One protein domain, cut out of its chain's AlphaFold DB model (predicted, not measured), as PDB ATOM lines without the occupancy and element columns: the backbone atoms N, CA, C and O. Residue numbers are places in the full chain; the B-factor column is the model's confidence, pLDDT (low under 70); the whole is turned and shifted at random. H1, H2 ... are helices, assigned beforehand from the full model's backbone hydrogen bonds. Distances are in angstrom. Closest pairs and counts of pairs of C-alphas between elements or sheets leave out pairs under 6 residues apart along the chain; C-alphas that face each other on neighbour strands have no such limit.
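AT A GLANCE: This is residues 15 to 84 of the 176 residues of an uncharacterized protein of Schaedlerella arabinosiphila (UniProt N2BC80). One long helix, H3, makes most of the length; short H1 packs on its residues 59 to 70, H2 lies near its beginning, and residues 71 to 76 and 78 to 84 stick out. The printed part has 70 residues with three named helices, in the order H1, H2, H3, and no named strand: all helix. It is loose, with a radius of gyration of the C-alphas of 16.0 A, and elongated, 51 by 28 by 17 A.

IN THESE COORDINATES: H3, residues 58 to 84, runs 39.5 A from C-alpha 58 at (-50.396, -37.098, -17.550) to C-alpha 84 at (-32.805, -62.812, 6.699). H1 is residues 28 to 36, 12.1 A; H2 is residues 40 to 51, 16.5 A.

HOW THE PARTS SIT: H3 touches H1 with residues 59 to 70 alone, closest at the C-alphas of Tyr 33 and Leu 66, 6.0 A, at a steep tilt of 40 degrees, opposite ways. H2, with residues 43 to 46 alone, only just touches H3, with 3 pairs of C-alphas within 8 A; the closest are those of Leu 43 and Ile 60, 7.3 A. H1 and H2 are apart. In H1, H2 and H3 every O i to N i+4 pair is within hydrogen-bond range.

THE WHOLE: The C-alphas farthest apart, of Asp 52 and Thr 84, are 51.4 A apart. The printed part has no cut, no link is long, and no printed residue is under pLDDT 70.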
ATOM      1  N   SER A  15     -31.116 -54.945  -7.612       92.12
ATOM      2  CA  SER A  15     -29.813 -55.585  -7.616       92.12
ATOM      3  C   SER A  15     -29.701 -56.674  -8.678       92.12
ATOM      4  O   SER A  15     -30.664 -57.380  -8.976       92.12
ATOM      5  N   GLY A  16     -28.513 -56.826  -9.258       91.38
ATOM      6  CA  GLY A  16     -28.234 -57.825 -10.288       91.38
ATOM      7  C   GLY A  16     -26.775 -57.810 -10.734       91.38
ATOM      8  O   GLY A  16     -26.084 -56.813 -10.567       91.38
ATOM      9  N   TYR A  17     -26.299 -58.916 -11.306       89.38
ATOM     10  CA  TYR A  17     -24.915 -59.012 -11.790       89.38
ATOM     11  C   TYR A  17     -24.666 -58.191 -13.063       89.38
ATOM     12  O   TYR A  17     -23.575 -57.675 -13.248       89.38
ATOM     13  N   ASN A  18     -25.699 -58.017 -13.895       91.12
ATOM     14  CA  ASN A  18     -25.637 -57.254 -15.148       91.12
ATOM     15  C   ASN A  18     -26.372 -55.904 -15.045       91.12
ATOM     16  O   ASN A  18     -26.774 -55.332 -16.058       91.12
ATOM     17  N   LEU A  19     -26.641 -55.430 -13.822       92.56
ATOM     18  CA  LEU A  19     -27.317 -54.154 -13.613       92.56
ATOM     19  C   LEU A  19     -26.338 -53.009 -13.896       92.56
ATOM     20  O   LEU A  19     -25.271 -52.945 -13.292       92.56
ATOM     21  N   LYS A  20     -26.734 -52.092 -14.781       93.94
ATOM     22  CA  LYS A  20     -26.005 -50.849 -15.036       93.94
ATOM     23  C   LYS A  20     -26.391 -49.804 -13.992       93.94
ATOM     24  O   LYS A  20     -27.568 -49.680 -13.650       93.94
ATOM     25  N   LEU A  21     -25.390 -49.095 -13.484       95.00
ATOM     26  CA  LEU A  21     -25.548 -47.973 -12.566       95.00
ATOM     27  C   LEU A  21     -24.754 -46.783 -13.112       95.00
ATOM     28  O   LEU A  21     -23.719 -46.990 -13.748       95.00
ATOM     29  N   ASN A  22     -25.226 -45.562 -12.864       94.62
ATOM     30  CA  ASN A  22     -24.436 -44.356 -13.119       94.62
ATOM     31  C   ASN A  22     -23.380 -44.130 -12.017       94.62
ATOM     32  O   ASN A  22     -23.262 -44.918 -11.076       94.62
ATOM     33  N   GLU A  23     -22.635 -43.028 -12.119       93.81
ATOM     34  CA  GLU A  23     -21.636 -42.605 -11.124       93.81
ATOM     35  C   GLU A  23     -22.212 -42.436  -9.708       93.81
ATOM     36  O   GLU A  23     -21.547 -42.752  -8.727       93.81
ATOM     37  N   ASN A  24     -23.490 -42.060  -9.606       93.31
ATOM     38  CA  ASN A  24     -24.225 -41.917  -8.347       93.31
ATOM     39  C   ASN A  24     -24.859 -43.232  -7.862       93.31
ATOM     40  O   ASN A  24     -25.687 -43.232  -6.949       93.31
ATOM     41  N   LEU A  25     -24.497 -44.368  -8.472       94.56
ATOM     42  CA  LEU A  25     -24.968 -45.706  -8.109       94.56
ATOM     43  C   LEU A  25     -26.488 -45.882  -8.291       94.56
ATOM     44  O   LEU A  25     -27.126 -46.682  -7.597       94.56
ATOM     45  N   LEU A  26     -27.078 -45.153  -9.239       95.38
ATOM     46  CA  LEU A  26     -28.498 -45.187  -9.580       95.38
ATOM     47  C   LEU A  26     -28.740 -46.044 -10.817       95.38
ATOM     48  O   LEU A  26     -27.999 -45.966 -11.793       95.38
ATOM     49  N   CYS A  27     -29.809 -46.841 -10.794       95.12
ATOM     50  CA  CYS A  27     -30.271 -47.554 -11.983       95.12
ATOM     51  C   CYS A  27     -31.105 -46.643 -12.893       95.12
ATOM     52  O   CYS A  27     -31.690 -45.669 -12.418       95.12
ATOM     53  N   ASP A  28     -31.242 -47.022 -14.166       93.75
ATOM     54  CA  ASP A  28     -31.974 -46.254 -15.187       93.75
ATOM     55  C   ASP A  28     -33.386 -45.847 -14.741       93.75
ATOM     56  O   ASP A  28     -33.806 -44.720 -14.946       93.75
ATOM     57  N   GLU A  29     -34.106 -46.723 -14.036       91.50
ATOM     58  CA  GLU A  29     -35.456 -46.411 -13.545       91.50
ATOM     59  C   GLU A  29     -35.479 -45.335 -12.446       91.50
ATOM     60  O   GLU A  29     -36.485 -44.646 -12.289       91.50
ATOM     61  N   CYS A  30     -34.416 -45.228 -11.643       93.12
ATOM     62  CA  CYS A  30     -34.276 -44.160 -10.653       93.12
ATOM     63  C   CYS A  30     -33.862 -42.853 -11.326       93.12
ATOM     64  O   CYS A  30     -34.401 -41.811 -10.981       93.12
ATOM     65  N   ILE A  31     -32.972 -42.918 -12.317       92.62
ATOM     66  CA  ILE A  31     -32.585 -41.759 -13.131       92.62
ATOM     67  C   ILE A  31     -33.812 -41.198 -13.860       92.62
ATOM     68  O   ILE A  31     -34.099 -40.011 -13.768       92.62
ATOM     69  N   ASP A  32     -34.601 -42.067 -14.492       90.00
ATOM     70  CA  ASP A  32     -35.863 -41.711 -15.143       90.00
ATOM     71  C   ASP A  32     -36.864 -41.065 -14.187       90.00
ATOM     72  O   ASP A  32     -37.640 -40.209 -14.606       90.00
ATOM     73  N   TYR A  33     -36.897 -41.514 -12.928       89.25
ATOM     74  CA  TYR A  33     -37.736 -40.910 -11.901       89.25
ATOM     75  C   TYR A  33     -37.263 -39.489 -11.587       89.25
ATOM     76  O   TYR A  33     -38.076 -38.580 -11.691       89.25
ATOM     77  N   TYR A  34     -35.975 -39.293 -11.291       88.69
ATOM     78  CA  TYR A  34     -35.424 -37.971 -10.969       88.69
ATOM     79  C   TYR A  34     -35.553 -36.982 -12.126       88.69
ATOM     80  O   TYR A  34     -35.990 -35.857 -11.927       88.69
ATOM     81  N   ASN A  35     -35.275 -37.414 -13.356       88.12
ATOM     82  CA  ASN A  35     -35.404 -36.563 -14.543       88.12
ATOM     83  C   ASN A  35     -36.851 -36.135 -14.830       88.12
ATOM     84  O   ASN A  35     -37.075 -35.186 -15.577       88.12
ATOM     85  N   LYS A  36     -37.838 -36.872 -14.311       86.94
ATOM     86  CA  LYS A  36     -39.267 -36.569 -14.471       86.94
ATOM     87  C   LYS A  36     -39.873 -35.973 -13.208       86.94
ATOM     88  O   LYS A  36     -41.045 -35.612 -13.247       86.94
ATOM     89  N   GLU A  37     -39.129 -35.915 -12.110       84.25
ATOM     90  CA  GLU A  37     -39.622 -35.415 -10.837       84.25
ATOM     91  C   GLU A  37     -40.006 -33.945 -10.994       84.25
ATOM     92  O   GLU A  37     -39.213 -33.122 -11.441       84.25
ATOM     93  N   LEU A  38     -41.265 -33.644 -10.683       82.38
ATOM     94  CA  LEU A  38     -41.802 -32.298 -10.805       82.38
ATOM     95  C   LEU A  38     -41.370 -31.497  -9.586       82.38
ATOM     96  O   LEU A  38     -41.632 -31.906  -8.450       82.38
ATOM     97  N   ASN A  39     -40.769 -30.332  -9.811       86.88
ATOM     98  CA  ASN A  39     -40.583 -29.381  -8.723       86.88
ATOM     99  C   ASN A  39     -41.927 -28.742  -8.317       86.88
ATOM    100  O   ASN A  39     -42.948 -28.893  -8.994       86.88
ATOM    101  N   SER A  40     -41.936 -28.004  -7.204       85.44
ATOM    102  CA  SER A  40     -43.159 -27.402  -6.659       85.44
ATOM    103  C   SER A  40     -43.882 -26.476  -7.647       85.44
ATOM    104  O   SER A  40     -45.112 -26.474  -7.676       85.44
ATOM    105  N   ASN A  41     -43.147 -25.729  -8.477       88.88
ATOM    106  CA  ASN A  41     -43.728 -24.814  -9.461       88.88
ATOM    107  C   ASN A  41     -44.316 -25.572 -10.658       88.88
ATOM    108  O   ASN A  41     -45.414 -25.254 -11.104       88.88
ATOM    109  N   GLU A  42     -43.620 -26.598 -11.150       88.00
ATOM    110  CA  GLU A  42     -44.125 -27.450 -12.233       88.00
ATOM    111  C   GLU A  42     -45.374 -28.219 -11.810       88.00
ATOM    112  O   GLU A  42     -46.345 -28.280 -12.559       88.00
ATOM    113  N   LEU A  43     -45.372 -28.768 -10.591       87.12
ATOM    114  CA  LEU A  43     -46.533 -29.446 -10.027       87.12
ATOM    115  C   LEU A  43     -47.730 -28.493  -9.934       87.12
ATOM    116  O   LEU A  43     -48.836 -28.861 -10.319       87.12
ATOM    117  N   ARG A  44     -47.501 -27.271  -9.440       87.50
ATOM    118  CA  ARG A  44     -48.535 -26.240  -9.335       87.50
ATOM    119  C   ARG A  44     -49.109 -25.876 -10.702       87.50
ATOM    120  O   ARG A  44     -50.325 -25.891 -10.851       87.50
ATOM    121  N   SER A  45     -48.257 -25.622 -11.693       87.94
ATOM    122  CA  SER A  45     -48.697 -25.273 -13.047       87.94
ATOM    123  C   SER A  45     -49.501 -26.397 -13.706       87.94
ATOM    124  O   SER A  45     -50.540 -26.132 -14.305       87.94
ATOM    125  N   ASP A  46     -49.075 -27.657 -13.569       86.69
ATOM    126  CA  ASP A  46     -49.817 -28.804 -14.104       86.69
ATOM    127  C   ASP A  46     -51.205 -28.949 -13.436       86.69
ATOM    128  O   ASP A  46     -52.172 -29.311 -14.107       86.69
ATOM    129  N   ILE A  47     -51.318 -28.653 -12.133       88.69
ATOM    130  CA  ILE A  47     -52.597 -28.659 -11.402       88.69
ATOM    131  C   ILE A  47     -53.493 -27.503 -11.855       88.69
ATOM    132  O   ILE A  47     -54.663 -27.736 -12.145       88.69
ATOM    133  N   GLU A  48     -52.963 -26.283 -11.946       90.88
ATOM    134  CA  GLU A  48     -53.705 -25.101 -12.407       90.88
ATOM    135  C   GLU A  48     -54.238 -25.308 -13.833       90.88
ATOM    136  O   GLU A  48     -55.426 -25.119 -14.081       90.88
ATOM    137  N   ASN A  49     -53.408 -25.824 -14.746       89.19
ATOM    138  CA  ASN A  49     -53.825 -26.156 -16.112       89.19
ATOM    139  C   ASN A  49     -54.927 -27.226 -16.166       89.19
ATOM    140  O   ASN A  49     -55.732 -27.228 -17.095       89.19
ATOM    141  N   TRP A  50     -54.948 -28.158 -15.211       89.31
ATOM    142  CA  TRP A  50     -55.998 -29.169 -15.119       89.31
ATOM    143  C   TRP A  50     -57.305 -28.599 -14.555       89.31
ATOM    144  O   TRP A  50     -58.366 -28.921 -15.082       89.31
ATOM    145  N   ILE A  51     -57.229 -27.739 -13.532       90.31
ATOM    146  CA  ILE A  51     -58.390 -27.037 -12.957       90.31
ATOM    147  C   ILE A  51     -59.056 -26.147 -14.011       90.31
ATOM    148  O   ILE A  51     -60.275 -26.137 -14.121       90.31
ATOM    149  N   ASP A  52     -58.252 -25.457 -14.818       91.75
ATOM    150  CA  ASP A  52     -58.721 -24.589 -15.900       91.75
ATOM    151  C   ASP A  52     -59.222 -25.358 -17.143       91.75
ATOM    152  O   ASP A  52     -59.495 -24.738 -18.169       91.75
ATOM    153  N   GLU A  53     -59.274 -26.697 -17.107       85.50
ATOM    154  CA  GLU A  53     -59.621 -27.580 -18.239       85.50
ATOM    155  C   GLU A  53     -58.724 -27.412 -19.492       85.50
ATOM    156  O   GLU A  53     -59.015 -27.933 -20.568       85.50
ATOM    157  N   LYS A  54     -57.576 -26.733 -19.357       82.31
ATOM    158  CA  LYS A  54     -56.599 -26.459 -20.431       82.31
ATOM    159  C   LYS A  54     -55.607 -27.604 -20.661       82.31
ATOM    160  O   LYS A  54     -54.816 -27.558 -21.604       82.31
ATOM    161  N   GLY A  55     -55.603 -28.619 -19.799       79.38
ATOM    162  CA  GLY A  55     -54.620 -29.698 -19.821       79.38
ATOM    163  C   GLY A  55     -55.063 -30.962 -19.084       79.38
ATOM    164  O   GLY A  55     -56.212 -31.122 -18.685       79.38
ATOM    165  N   ASN A  56     -54.133 -31.906 -18.910       81.81
ATOM    166  CA  ASN A  56     -54.365 -33.143 -18.163       81.81
ATOM    167  C   ASN A  56     -53.200 -33.456 -17.212       81.81
ATOM    168  O   ASN A  56     -52.087 -32.969 -17.374       81.81
ATOM    169  N   LEU A  57     -53.439 -34.356 -16.255       85.69
ATOM    170  CA  LEU A  57     -52.459 -34.744 -15.234       85.69
ATOM    171  C   LEU A  57     -51.482 -35.843 -15.705       85.69
ATOM    172  O   LEU A  57     -50.984 -36.626 -14.894       85.69
ATOM    173  N   LYS A  58     -51.205 -35.981 -17.013       86.62
ATOM    174  CA  LYS A  58     -50.396 -37.098 -17.550       86.62
ATOM    175  C   LYS A  58     -48.992 -37.153 -16.944       86.62
ATOM    176  O   LYS A  58     -48.551 -38.242 -16.575       86.62
ATOM    177  N   ARG A  59     -48.304 -36.013 -16.807       84.19
ATOM    178  CA  ARG A  59     -46.962 -35.940 -16.194       84.19
ATOM    179  C   ARG A  59     -47.008 -36.369 -14.728       84.19
ATOM    180  O   ARG A  59     -46.294 -37.300 -14.355       84.19
ATOM    181  N   ILE A  60     -47.916 -35.794 -13.937       86.56
ATOM    182  CA  ILE A  60     -48.143 -36.155 -12.526       86.56
ATOM    183  C   ILE A  60     -48.438 -37.657 -12.375       86.56
ATOM    184  O   ILE A  60     -47.852 -38.334 -11.529       86.56
ATOM    185  N   ASN A  61     -49.287 -38.217 -13.239       89.75
ATOM    186  CA  ASN A  61     -49.627 -39.640 -13.227       89.75
ATOM    187  C   ASN A  61     -48.418 -40.542 -13.518       89.75
ATOM    188  O   ASN A  61     -48.239 -41.570 -12.859       89.75
ATOM    189  N   ILE A  62     -47.564 -40.161 -14.474       88.94
ATOM    190  CA  ILE A  62     -46.320 -40.881 -14.776       88.94
ATOM    191  C   ILE A  62     -45.370 -40.832 -13.572       88.94
ATOM    192  O   ILE A  62     -44.874 -41.883 -13.157       88.94
ATOM    193  N   CYS A  63     -45.171 -39.654 -12.975       87.06
ATOM    194  CA  CYS A  63     -44.317 -39.475 -11.797       87.06
ATOM    195  C   CYS A  63     -44.797 -40.334 -10.624       87.06
ATOM    196  O   CYS A  63     -44.034 -41.122 -10.065       87.06
ATOM    197  N   ASN A  64     -46.098 -40.286 -10.326       89.62
ATOM    198  CA  ASN A  64     -46.726 -41.103  -9.291       89.62
ATOM    199  C   ASN A  64     -46.540 -42.606  -9.534       89.62
ATOM    200  O   ASN A  64     -46.291 -43.364  -8.594       89.62
ATOM    201  N   LYS A  65     -46.630 -43.056 -10.788       90.69
ATOM    202  CA  LYS A  65     -46.413 -44.462 -11.153       90.69
ATOM    203  C   LYS A  65     -44.963 -44.896 -10.925       90.69
ATOM    204  O   LYS A  65     -44.738 -46.008 -10.443       90.69
ATOM    205  N   LEU A  66     -43.990 -44.052 -11.270       88.44
ATOM    206  CA  LEU A  66     -42.567 -44.324 -11.043       88.44
ATOM    207  C   LEU A  66     -42.240 -44.347  -9.544       88.44
ATOM    208  O   LEU A  66     -41.622 -45.310  -9.082       88.44
ATOM    209  N   ARG A  67     -42.757 -43.375  -8.781       90.19
ATOM    210  CA  ARG A  67     -42.634 -43.312  -7.318       90.19
ATOM    211  C   ARG A  67     -43.142 -44.589  -6.646       90.19
ATOM    212  O   ARG A  67     -42.370 -45.279  -5.987       90.19
ATOM    213  N   LYS A  68     -44.383 -44.997  -6.936       92.19
ATOM    214  CA  LYS A  68     -44.980 -46.232  -6.387       92.19
ATOM    215  C   LYS A  68     -44.157 -47.486  -6.701       92.19
ATOM    216  O   LYS A  68     -44.033 -48.389  -5.877       92.19
ATOM    217  N   LYS A  69     -43.569 -47.571  -7.902       90.69
ATOM    218  CA  LYS A  69     -42.673 -48.683  -8.269       90.69
ATOM    219  C   LYS A  69     -41.360 -48.662  -7.482       90.69
ATOM    220  O   LYS A  69     -40.834 -49.732  -7.171       90.69
ATOM    221  N   LYS A  70     -40.791 -47.482  -7.215       91.69
ATOM    222  CA  LYS A  70     -39.592 -47.315  -6.374       91.69
ATOM    223  C   LYS A  70     -39.890 -47.741  -4.932       91.69
ATOM    224  O   LYS A  70     -39.175 -48.592  -4.404       91.69
ATOM    225  N   GLU A  71     -40.976 -47.240  -4.351       93.25
ATOM    226  CA  GLU A  71     -41.423 -47.560  -2.985       93.25
ATOM    227  C   GLU A  71     -41.628 -49.064  -2.797       93.25
ATOM    228  O   GLU A  71     -40.991 -49.675  -1.942       93.25
ATOM    229  N   LYS A  72     -42.403 -49.704  -3.683       92.88
ATOM    230  CA  LYS A  72     -42.674 -51.148  -3.615       92.88
ATOM    231  C   LYS A  72     -41.407 -52.008  -3.665       92.88
ATOM    232  O   LYS A  72     -41.339 -53.060  -3.031       92.88
ATOM    233  N   ARG A  73     -40.402 -51.605  -4.453       89.81
ATOM    234  CA  ARG A  73     -39.114 -52.318  -4.521       89.81
ATOM    235  C   ARG A  73     -38.328 -52.167  -3.227       89.81
ATOM    236  O   ARG A  73     -37.815 -53.163  -2.722       89.81
ATOM    237  N   THR A  74     -38.289 -50.950  -2.699       91.25
ATOM    238  CA  THR A  74     -37.595 -50.613  -1.455       91.25
ATOM    239  C   THR A  74     -38.186 -51.385  -0.285       91.25
ATOM    240  O   THR A  74     -37.461 -52.090   0.408       91.25
ATOM    241  N   GLU A  75     -39.511 -51.359  -0.139       92.50
ATOM    242  CA  GLU A  75     -40.239 -52.092   0.898       92.50
ATOM    243  C   GLU A  75     -39.981 -53.602   0.814       92.50
ATOM    244  O   GLU A  75     -39.574 -54.238   1.790       92.50
ATOM    245  N   LYS A  76     -40.141 -54.188  -0.379       90.44
ATOM    246  CA  LYS A  76     -39.885 -55.618  -0.587       90.44
ATOM    247  C   LYS A  76     -38.447 -55.993  -0.226       90.44
ATOM    248  O   LYS A  76     -38.219 -57.055   0.357       90.44
ATOM    249  N   ASN A  77     -37.479 -55.157  -0.596       90.69
ATOM    250  CA  ASN A  77     -36.080 -55.423  -0.299       90.69
ATOM    251  C   ASN A  77     -35.770 -55.271   1.195       90.69
ATOM    252  O   ASN A  77     -35.077 -56.123   1.749       90.69
ATOM    253  N   PHE A  78     -36.340 -54.259   1.853       91.88
ATOM    254  CA  PHE A  78     -36.223 -54.059   3.294       91.88
ATOM    255  C   PHE A  78     -36.674 -55.303   4.062       91.88
ATOM    256  O   PHE A  78     -35.873 -55.890   4.788       91.88
ATOM    257  N   TYR A  79     -37.900 -55.786   3.834       93.56
ATOM    258  CA  TYR A  79     -38.403 -56.971   4.535       93.56
ATOM    259  C   TYR A  79     -37.594 -58.230   4.219       93.56
ATOM    260  O   TYR A  79     -37.363 -59.054   5.103       93.56
ATOM    261  N   LYS A  80     -37.126 -58.384   2.973       93.19
ATOM    262  CA  LYS A  80     -36.249 -59.499   2.593       93.19
ATOM    263  C   LYS A  80     -34.957 -59.483   3.418       93.19
ATOM    264  O   LYS A  80     -34.618 -60.499   4.021       93.19
ATOM    265  N   ILE A  81     -34.252 -58.353   3.443       94.19
ATOM    266  CA  ILE A  81     -32.986 -58.192   4.171       94.19
ATOM    267  C   ILE A  81     -33.212 -58.363   5.673       94.19
ATOM    268  O   ILE A  81     -32.522 -59.164   6.306       94.19
ATOM    269  N   PHE A  82     -34.207 -57.670   6.225       95.56
ATOM    270  CA  PHE A  82     -34.519 -57.687   7.648       95.56
ATOM    271  C   PHE A  82     -34.850 -59.099   8.143       95.56
ATOM    272  O   PHE A  82     -34.246 -59.578   9.099       95.56
ATOM    273  N   ASN A  83     -35.730 -59.826   7.449       96.94
ATOM    274  CA  ASN A  83     -36.097 -61.186   7.845       96.94
ATOM    275  C   ASN A  83     -34.903 -62.149   7.789       96.94
ATOM    276  O   ASN A  83     -34.754 -63.015   8.652       96.94
ATOM    277  N   THR A  84     -34.030 -62.010   6.790       97.31
ATOM    278  CA  THR A  84     -32.805 -62.812   6.699       97.31
ATOM    279  C   THR A  84     -31.810 -62.458   7.809       97.31
ATOM    280  O   THR A  84     -31.198 -63.361   8.378       97.31
TER     281      THR A  84